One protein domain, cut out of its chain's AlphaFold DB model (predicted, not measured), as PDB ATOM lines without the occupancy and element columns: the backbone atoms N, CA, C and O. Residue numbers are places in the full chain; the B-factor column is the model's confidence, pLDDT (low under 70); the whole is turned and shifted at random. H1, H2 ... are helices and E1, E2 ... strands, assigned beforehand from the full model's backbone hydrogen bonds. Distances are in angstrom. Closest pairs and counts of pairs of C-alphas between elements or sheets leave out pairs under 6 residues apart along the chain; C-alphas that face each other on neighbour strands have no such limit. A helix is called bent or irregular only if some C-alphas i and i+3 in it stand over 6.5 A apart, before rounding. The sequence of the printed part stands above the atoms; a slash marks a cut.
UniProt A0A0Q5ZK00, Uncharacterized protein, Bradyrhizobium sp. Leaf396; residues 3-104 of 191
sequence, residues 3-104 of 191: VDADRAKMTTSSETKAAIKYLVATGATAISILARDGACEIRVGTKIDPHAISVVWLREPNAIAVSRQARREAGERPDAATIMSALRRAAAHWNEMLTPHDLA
ATOM      1  N   VAL A   3     131.541 151.245 129.902       55.69
ATOM      2  CA  VAL A   3     131.195 149.828 130.128       55.69
ATOM      3  C   VAL A   3     129.758 149.495 129.692       55.69
ATOM      4  O   VAL A   3     129.499 148.407 129.186       55.69
ATOM      5  N   ASP A   4     128.826 150.441 129.831       51.69
ATOM      6  CA  ASP A   4     127.410 150.214 129.514       51.69
ATOM      7  C   ASP A   4     127.134 150.199 128.005       51.69
ATOM      8  O   ASP A   4     126.299 149.424 127.541       51.69
ATOM      9  N   ALA A   5     127.872 150.996 127.225       55.72
ATOM     10  CA  ALA A   5     127.741 151.035 125.770       55.72
ATOM     11  C   ALA A   5     128.259 149.744 125.117       55.72
ATOM     12  O   ALA A   5     127.596 149.189 124.239       55.72
ATOM     13  N   ASP A   6     129.397 149.223 125.584       47.88
ATOM     14  CA  ASP A   6     129.965 147.969 125.077       47.88
ATOM     15  C   ASP A   6     129.118 146.757 125.473       47.88
ATOM     16  O   ASP A   6     128.881 145.869 124.650       47.88
ATOM     17  N   ARG A   7     128.576 146.746 126.698       46.00
ATOM     18  CA  ARG A   7     127.649 145.700 127.147       46.00
ATOM     19  C   ARG A   7     126.342 145.729 126.358       46.00
ATOM     20  O   ARG A   7     125.898 144.680 125.902       46.00
ATOM     21  N   ALA A   8     125.751 146.906 126.143       46.50
ATOM     22  CA  ALA A   8     124.545 147.047 125.330       46.50
ATOM     23  C   ALA A   8     124.783 146.596 123.879       46.50
ATOM     24  O   ALA A   8     123.964 145.870 123.323       46.50
ATOM     25  N   LYS A   9     125.932 146.949 123.288       58.81
ATOM     26  CA  LYS A   9     126.314 146.559 121.921       58.81
ATOM     27  C   LYS A   9     126.598 145.056 121.777       58.81
ATOM     28  O   LYS A   9     126.292 144.463 120.743       58.81
ATOM     29  N   MET A  10     127.164 144.417 122.803       46.72
ATOM     30  CA  MET A  10     127.341 142.960 122.837       46.72
ATOM     31  C   MET A  10     126.008 142.222 122.973       46.72
ATOM     32  O   MET A  10     125.783 141.250 122.249       46.72
ATOM     33  N   THR A  11     125.116 142.689 123.852       56.56
ATOM     34  CA  THR A  11     123.788 142.088 124.035       56.56
ATOM     35  C   THR A  11     122.980 142.170 122.745       56.56
ATOM     36  O   THR A  11     122.532 141.130 122.264       56.56
ATOM     37  N   THR A  12     122.909 143.347 122.113       64.75
ATOM     38  CA  THR A  12     122.202 143.514 120.833       64.75
ATOM     39  C   THR A  12     122.801 142.633 119.742       64.75
ATOM     40  O   THR A  12     122.064 141.961 119.032       64.75
ATOM     41  N   SER A  13     124.132 142.508 119.662       76.94
ATOM     42  CA  SER A  13     124.775 141.591 118.710       76.94
ATOM     43  C   SER A  13     124.414 140.117 118.949       76.94
ATOM     44  O   SER A  13     124.237 139.360 117.990       76.94
ATOM     45  N   SER A  14     124.304 139.686 120.209       79.31
ATOM     46  CA  SER A  14     123.922 138.309 120.548       79.31
ATOM     47  C   SER A  14     122.440 138.023 120.280       79.31
ATOM     48  O   SER A  14     122.123 136.983 119.700       79.31
ATOM     49  N   GLU A  15     121.552 138.966 120.604       81.06
ATOM     50  CA  GLU A  15     120.114 138.878 120.339       81.06
ATOM     51  C   GLU A  15     119.837 138.875 118.833       81.06
ATOM     52  O   GLU A  15     119.112 138.009 118.345       81.06
ATOM     53  N   THR A  16     120.501 139.743 118.060       85.31
ATOM     54  CA  THR A  16     120.396 139.744 116.594       85.31
ATOM     55  C   THR A  16     120.832 138.404 116.000       85.31
ATOM     56  O   THR A  16     120.166 137.880 115.109       85.31
ATOM     57  N   LYS A  17     121.916 137.793 116.502       86.75
ATOM     58  CA  LYS A  17     122.353 136.462 116.043       86.75
ATOM     59  C   LYS A  17     121.323 135.376 116.359       86.75
ATOM     60  O   LYS A  17     121.071 134.523 115.506       86.75
ATOM     61  N   ALA A  18     120.736 135.400 117.554       84.12
ATOM     62  CA  ALA A  18     119.685 134.462 117.939       84.12
ATOM     63  C   ALA A  18     118.433 134.633 117.063       84.12
ATOM     64  O   ALA A  18     117.908 133.644 116.554       84.12
ATOM     65  N   ALA A  19     118.022 135.876 116.803       87.56
ATOM     66  CA  ALA A  19     116.896 136.194 115.933       87.56
ATOM     67  C   ALA A  19     117.126 135.741 114.484       87.56
ATOM     68  O   ALA A  19     116.259 135.106 113.893       87.56
ATOM     69  N   ILE A  20     118.318 135.966 113.922       88.62
ATOM     70  CA  ILE A  20     118.675 135.456 112.586       88.62
ATOM     71  C   ILE A  20     118.585 133.927 112.544       88.62
ATOM     72  O   ILE A  20     118.010 133.368 111.613       88.62
ATOM     73  N   LYS A  21     119.126 133.236 113.556       86.38
ATOM     74  CA  LYS A  21     119.062 131.770 113.626       86.38
ATOM     75  C   LYS A  21     117.616 131.277 113.698       86.38
ATOM     76  O   LYS A  21     117.287 130.294 113.039       86.38
ATOM     77  N   TYR A  22     116.773 131.958 114.470       85.12
ATOM     78  CA  TYR A  22     115.354 131.641 114.572       85.12
ATOM     79  C   TYR A  22     114.636 131.848 113.234       85.12
ATOM     80  O   TYR A  22     113.985 130.922 112.769       85.12
ATOM     81  N   LEU A  23     114.822 132.995 112.567       88.25
ATOM     82  CA  LEU A  23     114.233 133.277 111.250       88.25
ATOM     83  C   LEU A  23     114.533 132.158 110.248       88.25
ATOM     84  O   LEU A  23     113.618 131.620 109.625       88.25
ATOM     85  N   VAL A  24     115.803 131.758 110.159       87.12
ATOM     86  CA  VAL A  24     116.247 130.668 109.282       87.12
ATOM     87  C   VAL A  24     115.611 129.335 109.678       87.12
ATOM     88  O   VAL A  24     115.107 128.622 108.818       87.12
ATOM     89  N   ALA A  25     115.577 129.007 110.973       80.62
ATOM     90  CA  ALA A  25     114.946 127.777 111.459       80.62
ATOM     91  C   ALA A  25     113.430 127.733 111.191       80.62
ATOM     92  O   ALA A  25     112.870 126.654 111.025       80.62
ATOM     93  N   THR A  26     112.776 128.893 111.113       79.88
ATOM     94  CA  THR A  26     111.356 129.025 110.754       79.88
ATOM     95  C   THR A  26     111.100 129.154 109.246       79.88
ATOM     96  O   THR A  26     109.988 129.489 108.842       79.88
ATOM     97  N   GLY A  27     112.107 128.905 108.400       85.88
ATOM     98  CA  GLY A  27     111.954 128.898 106.940       85.88
ATOM     99  C   GLY A  27     111.947 130.286 106.294       85.88
ATOM    100  O   GLY A  27     111.394 130.460 105.206       85.88
ATOM    101  N   ALA A  28     112.531 131.296 106.947       90.81
ATOM    102  CA  ALA A  28     112.760 132.604 106.346       90.81
ATOM    103  C   ALA A  28     114.169 132.698 105.743       90.81
ATOM    104  O   ALA A  28     115.158 132.235 106.308       90.81
ATOM    105  N   THR A  29     114.270 133.366 104.598       94.56
ATOM    106  CA  THR A  29     115.529 133.618 103.891       94.56
ATOM    107  C   THR A  29     115.723 135.113 103.685       94.56
ATOM    108  O   THR A  29     114.768 135.844 103.404       94.56
ATOM    109  N   ALA A  30     116.968 135.572 103.805       96.31
ATOM    110  CA  ALA A  30     117.307 136.962 103.567       96.31
ATOM    111  C   ALA A  30     117.643 137.223 102.095       96.31
ATOM    112  O   ALA A  30     118.328 136.443 101.425       96.31
ATOM    113  N   ILE A  31     117.206 138.385 101.623       96.25
ATOM    114  CA  ILE A  31     117.645 139.022 100.389       96.25
ATOM    115  C   ILE A  31     118.429 140.274 100.787       96.25
ATOM    116  O   ILE A  31     117.880 141.211 101.367       96.25
ATOM    117  N   SER A  32     119.721 140.280 100.479       96.06
ATOM    118  CA  SER A  32     120.637 141.395 100.721       96.06
ATOM    119  C   SER A  32     120.869 142.184  99.435       96.06
ATOM    120  O   SER A  32     121.057 141.593  98.370       96.06
ATOM    121  N   ILE A  33     120.896 143.508  99.547       95.31
ATOM    122  CA  ILE A  33     121.312 144.433  98.491       95.31
ATOM    123  C   ILE A  33     122.728 144.902  98.820       95.31
ATOM    124  O   ILE A  33     122.956 145.451  99.897       95.31
ATOM    125  N   LEU A  34     123.671 144.686  97.907       94.00
ATOM    126  CA  LEU A  34     125.091 145.004  98.090       94.00
ATOM    127  C   LEU A  34     125.525 146.043  97.058       94.00
ATOM    128  O   LEU A  34     125.105 145.953  95.911       94.00
ATOM    129  N   ALA A  35     126.384 146.991  97.440       92.00
ATOM    130  CA  ALA A  35     127.067 147.862  96.480       92.00
ATOM    131  C   ALA A  35     128.295 147.135  95.923       92.00
ATOM    132  O   ALA A  35     129.141 146.688  96.697       92.00
ATOM    133  N   ARG A  36     128.421 147.063  94.595       87.38
ATOM    134  CA  ARG A  36     129.625 146.602  93.893       87.38
ATOM    135  C   ARG A  36     129.871 147.438  92.645       87.38
ATOM    136  O   ARG A  36     128.980 147.585  91.818       87.38
ATOM    137  N   ASP A  37     131.080 147.977  92.512       83.44
ATOM    138  CA  ASP A  37     131.585 148.603  91.278       83.44
ATOM    139  C   ASP A  37     130.627 149.630  90.631       83.44
ATOM    140  O   ASP A  37     130.415 149.683  89.417       83.44
ATOM    141  N   GLY A  38     130.014 150.472  91.471       80.56
ATOM    142  CA  GLY A  38     129.094 151.526  91.030       80.56
ATOM    143  C   GLY A  38     127.706 151.035  90.601       80.56
ATOM    144  O   GLY A  38     126.965 151.796  89.987       80.56
ATOM    145  N   ALA A  39     127.348 149.789  90.906       88.38
ATOM    146  CA  ALA A  39     125.998 149.249  90.798       88.38
ATOM    147  C   ALA A  39     125.612 148.529  92.099       88.38
ATOM    148  O   ALA A  39     126.438 148.322  92.992       88.38
ATOM    149  N   CYS A  40     124.340 148.165  92.229       92.50
ATOM    150  CA  CYS A  40     123.887 147.296  93.303       92.50
ATOM    151  C   CYS A  40     123.597 145.884  92.777       92.50
ATOM    152  O   CYS A  40     123.163 145.702  91.640       92.50
ATOM    153  N   GLU A  41     123.799 144.875  93.621       92.75
ATOM    154  CA  GLU A  41     123.470 143.479  93.329       92.75
ATOM    155  C   GLU A  41     122.556 142.879  94.402       92.75
ATOM    156  O   GLU A  41     122.534 143.316  95.554       92.75
ATOM    157  N   ILE A  42     121.812 141.840  94.017       93.94
ATOM    158  CA  ILE A  42     120.953 141.065  94.919       93.94
ATOM    159  C   ILE A  42     121.664 139.769  95.301       93.94
ATOM    160  O   ILE A  42     121.985 138.962  94.421       93.94
ATOM    161  N   ARG A  43     121.793 139.497  96.600       94.12
ATOM    162  CA  ARG A  43     122.265 138.220  97.145       94.12
ATOM    163  C   ARG A  43     121.183 137.566  97.995       94.12
ATOM    164  O   ARG A  43     120.548 138.227  98.804       94.12
ATOM    165  N   VAL A  44     120.997 136.263  97.821       93.69
ATOM    166  CA  VAL A  44     120.020 135.468  98.579       93.69
ATOM    167  C   VAL A  44     120.771 134.507  99.483       93.69
ATOM    168  O   VAL A  44     121.744 133.893  99.041       93.69
ATOM    169  N   GLY A  45     120.331 134.369 100.729       90.50
ATOM    170  CA  GLY A  45     120.855 133.355 101.631       90.50
ATOM    171  C   GLY A  45     120.549 133.627 103.096       90.50
ATOM    172  O   GLY A  45     119.905 134.603 103.459       90.50
ATOM    173  N   THR A  46     121.045 132.740 103.948       85.06
ATOM    174  CA  THR A  46     120.844 132.779 105.405       85.06
ATOM    175  C   THR A  46     121.942 133.552 106.139       85.06
ATOM    176  O   THR A  46     121.784 133.925 107.299       85.06
ATOM    177  N   LYS A  47     123.067 133.817 105.462       87.00
ATOM    178  CA  LYS A  47     124.165 134.640 105.973       87.00
ATOM    179  C   LYS A  47     123.985 136.077 105.504       87.00
ATOM    180  O   LYS A  47     123.994 136.332 104.302       87.00
ATOM    181  N   ILE A  48     123.863 136.988 106.463       87.38
ATOM    182  CA  ILE A  48     123.818 138.422 106.196       87.38
ATOM    183  C   ILE A  48     125.238 138.928 105.969       87.38
ATOM    184  O   ILE A  48     126.124 138.690 106.790       87.38
ATOM    185  N   ASP A  49     125.445 139.605 104.845       84.00
ATOM    186  CA  ASP A  49     126.697 140.298 104.570       84.00
ATOM    187  C   ASP A  49     126.766 141.576 105.430       84.00
ATOM    188  O   ASP A  49     125.833 142.383 105.368       84.00
ATOM    189  N   PRO A  50     127.831 141.792 106.225       83.69
ATOM    190  CA  PRO A  50     127.991 143.008 107.026       83.69
ATOM    191  C   PRO A  50     128.005 144.305 106.206       83.69
ATOM    192  O   PRO A  50     127.772 145.374 106.762       83.69
ATOM    193  N   HIS A  51     128.289 144.221 104.903       85.44
ATOM    194  CA  HIS A  51     128.335 145.352 103.980       85.44
ATOM    195  C   HIS A  51     127.058 145.496 103.136       85.44
ATOM    196  O   HIS A  51     127.034 146.266 102.173       85.44
ATOM    197  N   ALA A  52     125.987 144.770 103.472       90.81
ATOM    198  CA  ALA A  52     124.687 144.965 102.844       90.81
ATOM    199  C   ALA A  52     124.161 146.383 103.106       90.81
ATOM    200  O   ALA A  52     124.062 146.827 104.246       90.81
ATOM    201  N   ILE A  53     123.768 147.073 102.034       92.94
ATOM    202  CA  ILE A  53     123.110 148.385 102.095       92.94
ATOM    203  C   ILE A  53     121.708 148.234 102.689       92.94
ATOM    204  O   ILE A  53     121.214 149.102 103.401       92.94
ATOM    205  N   SER A  54     121.040 147.134 102.349       92.88
ATOM    206  CA  SER A  54     119.694 146.827 102.811       92.88
ATOM    207  C   SER A  54     119.493 145.324 102.839       92.88
ATOM    208  O   SER A  54     119.983 144.601 101.972       92.88
ATOM    209  N   VAL A  55     118.705 144.863 103.803       95.69
ATOM    210  CA  VAL A  55     118.322 143.459 103.945       95.69
ATOM    211  C   VAL A  55     116.811 143.380 104.131       95.69
ATOM    212  O   VAL A  55     116.224 144.140 104.903       95.69
ATOM    213  N   VAL A  56     116.176 142.461 103.410       96.38
ATOM    214  CA  VAL A  56     114.760 142.114 103.576       96.38
ATOM    215  C   VAL A  56     114.608 140.605 103.711       96.38
ATOM    216  O   VAL A  56     115.425 139.845 103.197       96.38
ATOM    217  N   TRP A  57     113.562 140.177 104.403       96.19
ATOM    218  CA  TRP A  57     113.253 138.779 104.678       96.19
ATOM    219  C   TRP A  57     111.934 138.378 104.032       96.19
ATOM    220  O   TRP A  57     110.997 139.174 103.984       96.19
ATOM    221  N   LEU A  58     111.860 137.130 103.580       94.75
ATOM    222  CA  LEU A  58     110.632 136.477 103.129       94.75
ATOM    223  C   LEU A  58     110.726 134.962 103.344       94.75
ATOM    224  O   LEU A  58     111.773 134.457 103.756       94.75
ATOM    225  N   ARG A  59     109.651 134.233 103.034       91.00
ATOM    226  CA  ARG A  59     109.637 132.766 103.098       91.00
ATOM    227  C   ARG A  59     110.557 132.150 102.043       91.00
ATOM    228  O   ARG A  59     110.576 132.570 100.885       91.00
ATOM    229  N   GLU A  60     111.308 131.135 102.453       89.00
ATOM    230  CA  GLU A  60     112.343 130.474 101.655       89.00
ATOM    231  C   GLU A  60     111.874 129.931 100.293       89.00
ATOM    232  O   GLU A  60     112.575 130.207  99.314       89.00
ATOM    233  N   PRO A  61     110.700 129.269 100.155       88.88
ATOM    234  CA  PRO A  61     110.309 128.624  98.896       88.88
ATOM    235  C   PRO A  61     110.318 129.563  97.683       88.88
ATOM    236  O   PRO A  61     110.662 129.159  96.574       88.88
ATOM    237  N   ASN A  62     110.009 130.844  97.902       91.69
ATOM    238  CA  ASN A  62     109.887 131.842  96.842       91.69
ATOM    239  C   ASN A  62     111.077 132.816  96.772       91.69
ATOM    240  O   ASN A  62     111.167 133.608  95.830       91.69
ATOM    241  N   ALA A  63     112.038 132.752  97.702       92.75
ATOM    242  CA  ALA A  63     113.142 133.713  97.795       92.75
ATOM    243  C   ALA A  63     114.004 133.778  96.522       92.75
ATOM    244  O   ALA A  63     114.354 134.865  96.044       92.75
ATOM    245  N   ILE A  64     114.312 132.621  95.926       93.81
ATOM    246  CA  ILE A  64     115.089 132.537  94.680       93.81
ATOM    247  C   ILE A  64     114.286 133.095  93.498       93.81
ATOM    248  O   ILE A  64     114.833 133.856  92.693       93.81
ATOM    249  N   ALA A  65     113.005 132.739  93.392       94.44
ATOM    250  CA  ALA A  65     112.133 133.151  92.297       94.44
ATOM    251  C   ALA A  65     111.898 134.671  92.296       94.44
ATOM    252  O   ALA A  65     112.148 135.331  91.281       94.44
ATOM    253  N   VAL A  66     111.546 135.235  93.458       96.25
ATOM    254  CA  VAL A  66     111.392 136.682  93.673       96.25
ATOM    255  C   VAL A  66     112.680 137.419  93.310       96.25
ATOM    256  O   VAL A  66     112.653 138.380  92.542       96.25
ATOM    257  N   SER A  67     113.836 136.934  93.770       94.94
ATOM    258  CA  SER A  67     115.123 137.581  93.489       94.94
ATOM    259  C   SER A  67     115.505 137.537  92.009       94.94
ATOM    260  O   SER A  67     116.024 138.512  91.473       94.94
ATOM    261  N   ARG A  68     115.256 136.419  91.314       95.81
ATOM    262  CA  ARG A  68     115.503 136.302  89.863       95.81
ATOM    263  C   ARG A  68     114.603 137.227  89.052       95.81
ATOM    264  O   ARG A  68     115.051 137.770  88.046       95.81
ATOM    265  N   GLN A  69     113.347 137.381  89.458       96.25
ATOM    266  CA  GLN A  69     112.425 138.322  88.829       96.25
ATOM    267  C   GLN A  69     112.882 139.766  89.062       96.25
ATOM    268  O   GLN A  69     113.032 140.519  88.105       96.25
ATOM    269  N   ALA A  70     113.228 140.116  90.302       96.38
ATOM    270  CA  ALA A  70     113.710 141.451  90.638       96.38
ATOM    271  C   ALA A  70     114.992 141.834  89.878       96.38
ATOM    272  O   ALA A  70     115.080 142.948  89.374       96.38
ATOM    273  N   ARG A  71     115.960 140.912  89.723       95.38
ATOM    274  CA  ARG A  71     117.165 141.162  88.901       95.38
ATOM    275  C   ARG A  71     116.814 141.481  87.446       95.38
ATOM    276  O   ARG A  71     117.392 142.397  86.877       95.38
ATOM    277  N   ARG A  72     115.861 140.748  86.857       94.88
ATOM    278  CA  ARG A  72     115.405 140.982  85.476       94.88
ATOM    279  C   ARG A  72     114.723 142.341  85.322       94.88
ATOM    280  O   ARG A  72     114.973 143.030  84.344       94.88
ATOM    281  N   GLU A  73     113.901 142.733  86.291       94.44
ATOM    282  CA  GLU A  73     113.193 144.018  86.269       94.44
ATOM    283  C   GLU A  73     114.083 145.229  86.572       94.44
ATOM    284  O   GLU A  73     113.769 146.334  86.137       94.44
ATOM    285  N   ALA A  74     115.159 145.051  87.341       93.12
ATOM    286  CA  ALA A  74     116.050 146.141  87.729       93.12
ATOM    287  C   ALA A  74     117.047 146.535  86.616       93.12
ATOM    288  O   ALA A  74     117.497 147.678  86.584       93.12
ATOM    289  N   GLY A  75     117.369 145.624  85.690       91.50
ATOM    290  CA  GLY A  75     118.310 145.868  84.588       91.50
ATOM    291  C   GLY A  75     119.782 145.648  84.966       91.50
ATOM    292  O   GLY A  75     120.086 145.055  85.997       91.50
ATOM    293  N   GLU A  76     120.710 146.090  84.108       85.88
ATOM    294  CA  GLU A  76     122.142 145.740  84.209       85.88
ATOM    295  C   GLU A  76     122.920 146.496  85.296       85.88
ATOM    296  O   GLU A  76     123.884 145.959  85.838       85.88
ATOM    297  N   ARG A  77     122.537 147.737  85.629       89.00
ATOM    298  CA  ARG A  77     123.254 148.573  86.616       89.00
ATOM    299  C   ARG A  77     122.311 149.367  87.527       89.00
ATOM    300  O   ARG A  77     122.361 150.596  87.533       89.00
ATOM    301  N   PRO A  78     121.422 148.696  88.270       93.25
ATOM    302  CA  PRO A  78     120.463 149.382  89.117       93.25
ATOM    303  C   PRO A  78     121.121 149.947  90.376       93.25
ATOM    304  O   PRO A  78     122.057 149.369  90.935       93.25
ATOM    305  N   ASP A  79     120.572 151.053  90.866       93.81
ATOM    306  CA  ASP A  79     120.813 151.516  92.227       93.81
ATOM    307  C   ASP A  79     119.959 150.732  93.248       93.81
ATOM    308  O   ASP A  79     119.082 149.928  92.906       93.81
ATOM    309  N   ALA A  80     120.213 150.956  94.540       92.81
ATOM    310  CA  ALA A  80     119.518 150.245  95.613       92.81
ATOM    311  C   ALA A  80     118.001 150.510  95.622       92.81
ATOM    312  O   ALA A  80     117.220 149.614  95.954       92.81
ATOM    313  N   ALA A  81     117.568 151.716  95.241       94.44
ATOM    314  CA  ALA A  81     116.155 152.087  95.221       94.44
ATOM    315  C   ALA A  81     115.406 151.360  94.094       94.44
ATOM    316  O   ALA A  81     114.305 150.843  94.306       94.44
ATOM    317  N   THR A  82     116.037 151.249  92.926       96.12
ATOM    318  CA  THR A  82     115.542 150.508  91.765       96.12
ATOM    319  C   THR A  82     115.433 149.020  92.079       96.12
ATOM    320  O   THR A  82     114.381 148.425  91.834       96.12
ATOM    321  N   ILE A  83     116.457 148.428  92.709       95.75
ATOM    322  CA  ILE A  83     116.399 147.039  93.188       95.75
ATOM    323  C   ILE A  83     115.261 146.846  94.187       95.75
ATOM    324  O   ILE A  83     114.496 145.892  94.058       95.75
ATOM    325  N   MET A  84     115.121 147.728  95.178       96.50
ATOM    326  CA  MET A  84     114.068 147.603  96.188       96.50
ATOM    327  C   MET A  84     112.669 147.704  95.564       96.50
ATOM    328  O   MET A  84     111.763 146.957  95.933       96.50
ATOM    329  N   SER A  85     112.488 148.597  94.589       96.69
ATOM    330  CA  SER A  85     111.238 148.723  93.832       96.69
ATOM    331  C   SER A  85     110.927 147.450  93.033       96.69
ATOM    332  O   SER A  85     109.813 146.929  93.112       96.69
ATOM    333  N   ALA A  86     111.925 146.892  92.340       97.19
ATOM    334  CA  ALA A  86     111.805 145.628  91.615       97.19
ATOM    335  C   ALA A  86     111.516 144.440  92.548       97.19
ATOM    336  O   ALA A  86     110.666 143.607  92.245       97.19
ATOM    337  N   LEU A  87     112.156 144.386  93.720       97.19
ATOM    338  CA  LEU A  87     111.885 143.376  94.744       97.19
ATOM    339  C   LEU A  87     110.442 143.443  95.236       97.19
ATOM    340  O   LEU A  87     109.800 142.403  95.345       97.19
ATOM    341  N   ARG A  88     109.907 144.641  95.499       96.81
ATOM    342  CA  ARG A  88     108.511 144.807  95.937       96.81
ATOM    343  C   ARG A  88     107.515 144.339  94.880       96.81
ATOM    344  O   ARG A  88     106.570 143.637  95.223       96.81
ATOM    345  N   ARG A  89     107.735 144.686  93.606       96.94
ATOM    346  CA  ARG A  89     106.883 144.215  92.500       96.94
ATOM    347  C   ARG A  89     106.966 142.703  92.323       96.94
ATOM    348  O   ARG A  89     105.932 142.048  92.236       96.94
ATOM    349  N   ALA A  90     108.179 142.151  92.340       96.81
ATOM    350  CA  ALA A  90     108.386 140.714  92.271       96.81
ATOM    351  C   ALA A  90     107.694 140.001  93.443       96.81
ATOM    352  O   ALA A  90     106.938 139.066  93.223       96.81
ATOM    353  N   ALA A  91     107.878 140.460  94.680       95.94
ATOM    354  CA  ALA A  91     107.226 139.862  95.842       95.94
ATOM    355  C   ALA A  91     105.695 139.903  95.727       95.94
ATOM    356  O   ALA A  91     105.048 138.887  95.963       95.94
ATOM    357  N   ALA A  92     105.124 141.022  95.268       95.62
ATOM    358  CA  ALA A  92     103.687 141.134  95.021       95.62
ATOM    359  C   ALA A  92     103.190 140.130  93.965       95.62
ATOM    360  O   ALA A  92     102.152 139.505  94.163       95.62
ATOM    361  N   HIS A  93     103.944 139.921  92.880       95.31
ATOM    362  CA  HIS A  93     103.614 138.919  91.861       95.31
ATOM    363  C   HIS A  93     103.563 137.491  92.428       95.31
ATOM    364  O   HIS A  93     102.701 136.707  92.043       95.31
ATOM    365  N   TRP A  94     104.452 137.170  93.370       93.81
ATOM    366  CA  TRP A  94     104.512 135.866  94.042       93.81
ATOM    367  C   TRP A  94     103.644 135.786  95.312       93.81
ATOM    368  O   TRP A  94     103.707 134.788  96.024       93.81
ATOM    369  N   ASN A  95     102.836 136.814  95.602       93.56
ATOM    370  CA  ASN A  95     102.036 136.936  96.826       93.56
ATOM    371  C   ASN A  95     102.859 136.742  98.120       93.56
ATOM    372  O   ASN A  95     102.419 136.110  99.081       93.56
ATOM    373  N   GLU A  96     104.083 137.270  98.130       93.38
ATOM    374  CA  GLU A  96     104.996 137.237  99.270       93.38
ATOM    375  C   GLU A  96     105.122 138.612  99.927       93.38
ATOM    376  O   GLU A  96     105.085 139.659  99.275       93.38
ATOM    377  N   MET A  97     105.340 138.607 101.242       93.19
ATOM    378  CA  MET A  97     105.589 139.818 102.017       93.19
ATOM    379  C   MET A  97     107.089 139.996 102.256       93.19
ATOM    380  O   MET A  97     107.730 139.155 102.884       93.19
ATOM    381  N   LEU A  98     107.644 141.127 101.811       95.06
ATOM    382  CA  LEU A  98     109.000 141.530 102.186       95.06
ATOM    383  C   LEU A  98     108.976 142.204 103.555       95.06
ATOM    384  O   LEU A  98     108.376 143.266 103.722       95.06
ATOM    385  N   THR A  99     109.669 141.615 104.521       95.75
ATOM    386  CA  THR A  99     109.827 142.187 105.860       95.75
ATOM    387  C   THR A  99     111.192 142.872 105.966       95.75
ATOM    388  O   THR A  99     112.210 142.211 105.751       95.75
ATOM    389  N   PRO A 100     111.262 144.177 106.282       95.19
ATOM    390  CA  PRO A 100     112.532 144.858 106.542       95.19
ATOM    391  C   PRO A 100     113.335 144.175 107.655       95.19
ATOM    392  O   PRO A 100     112.744 143.635 108.588       95.19
ATOM    393  N   HIS A 101     114.669 144.207 107.570       93.38
ATOM    394  CA  HIS A 101     115.548 143.520 108.522       93.38
ATOM    395  C   HIS A 101     115.254 143.865 109.981       93.38
ATOM    396  O   HIS A 101     114.979 142.957 110.756       93.38
ATOM    397  N   ASP A 102     115.236 145.149 110.334       91.94
ATOM    398  CA  ASP A 102     115.060 145.575 111.727       91.94
ATOM    399  C   ASP A 102     113.713 145.114 112.293       91.94
ATOM    400  O   ASP A 102     113.657 144.547 113.381       91.94
ATOM    401  N   LEU A 103     112.643 145.232 111.497       91.56
ATOM    402  CA  LEU A 103     111.314 144.749 111.869       91.56
ATOM    403  C   LEU A 103     111.272 143.219 112.013       91.56
ATOM    404  O   LEU A 103     110.586 142.696 112.890       91.56
ATOM    405  N   ALA A 104     111.986 142.484 111.155       91.88
ATOM    406  CA  ALA A 104     112.089 141.033 111.269       91.88
ATOM    407  C   ALA A 104     112.826 140.628 112.554       91.88
ATOM    408  O   ALA A 104     112.376 139.711 113.242       91.88
TER     409      ALA A 104
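Overview. This is residues 3 to 104 of the 191 residues of an uncharacterized protein of Bradyrhizobium sp. Leaf396 (UniProt A0A0Q5ZK00). What does the model look like? A small sheet of three strands has two helices, H2 and H3, packed over one face, while the long helix H1 reaches away like an arm, its residues 3 to 15 sticking out. After H3, the last stretch pairs at residues 99 to 100 with the edge strand E3 and ends in the short H4 on the opposite face. What are its parts and size? The printed part has 102 residues with four named helices and three named strands, in the order H1 E1 E2 E3 H2 H3 H4; the sheet E2 E1 E3 is antiparallel, and the class is mixed. The whole is compact, with a radius of gyration of the C-alphas of 14.6 A and spans of 47 by 32 by 17 A.

Along the chain. Where is the sheet? E1 is residues 28 to 36, 25.2 A long, from C-alpha 28 at (112.760, 132.604, 106.346); E2 is residues 39 to 45, 19.9 A, and E3 residues 52 to 59, 19.4 A. Where are the helices? H1 is residues 3 to 25, 33.1 A, from C-alpha 3 at (131.195, 149.828, 130.128); H3 is residues 80 to 93, 19.9 A; H4 is residues 101 to 104, 5.1 A, ending with C-alpha 104 at (112.089, 141.033, 111.269). H2, residues 60 to 74, 21.3 A, is irregular: C-alphas 61 and 64 are 7.5 A apart.

Arrangement. How do the strands pair? E1 and E2 form an antiparallel hairpin, with N 32 and O 43 2.8 A apart. E1 and E3 are antiparallel, with N 31 and O 56 2.8 A apart. The sheet is only just strongly twisted, with C-alphas up to 4.3 A off its best plane. What is on it? H2 and H3 on the same face make two layers, helices on one face of a sheet, at heights of 9.0 A and 9.2 A, both over E2 and E1. They touch at a steep tilt of 54 degrees, opposite ways, the closest C-alphas being those of Ala 70 and Ala 86, 4.7 A. H4 is on the opposite face, over none of the strands; its closest C-alpha to E3 is that of His 101, 5.2 A from that of Val 56. And H1? It only grazes the sheet with residues 20 to 24, and is near H4 but apart from H2 and H3. Are the helix backbones intact? In H1 and H3 every O i to N i+4 pair is within hydrogen-bond range, in H2 9 of 11; H4 is too short for one.

Size, cuts and confidence. How far does it reach? The C-alphas farthest apart, of Val 3 and His 93, are 48.4 A apart. Is it unbroken and sure? The printed part has no cut and no long link; residues 3 to 12 are under 70 in pLDDT.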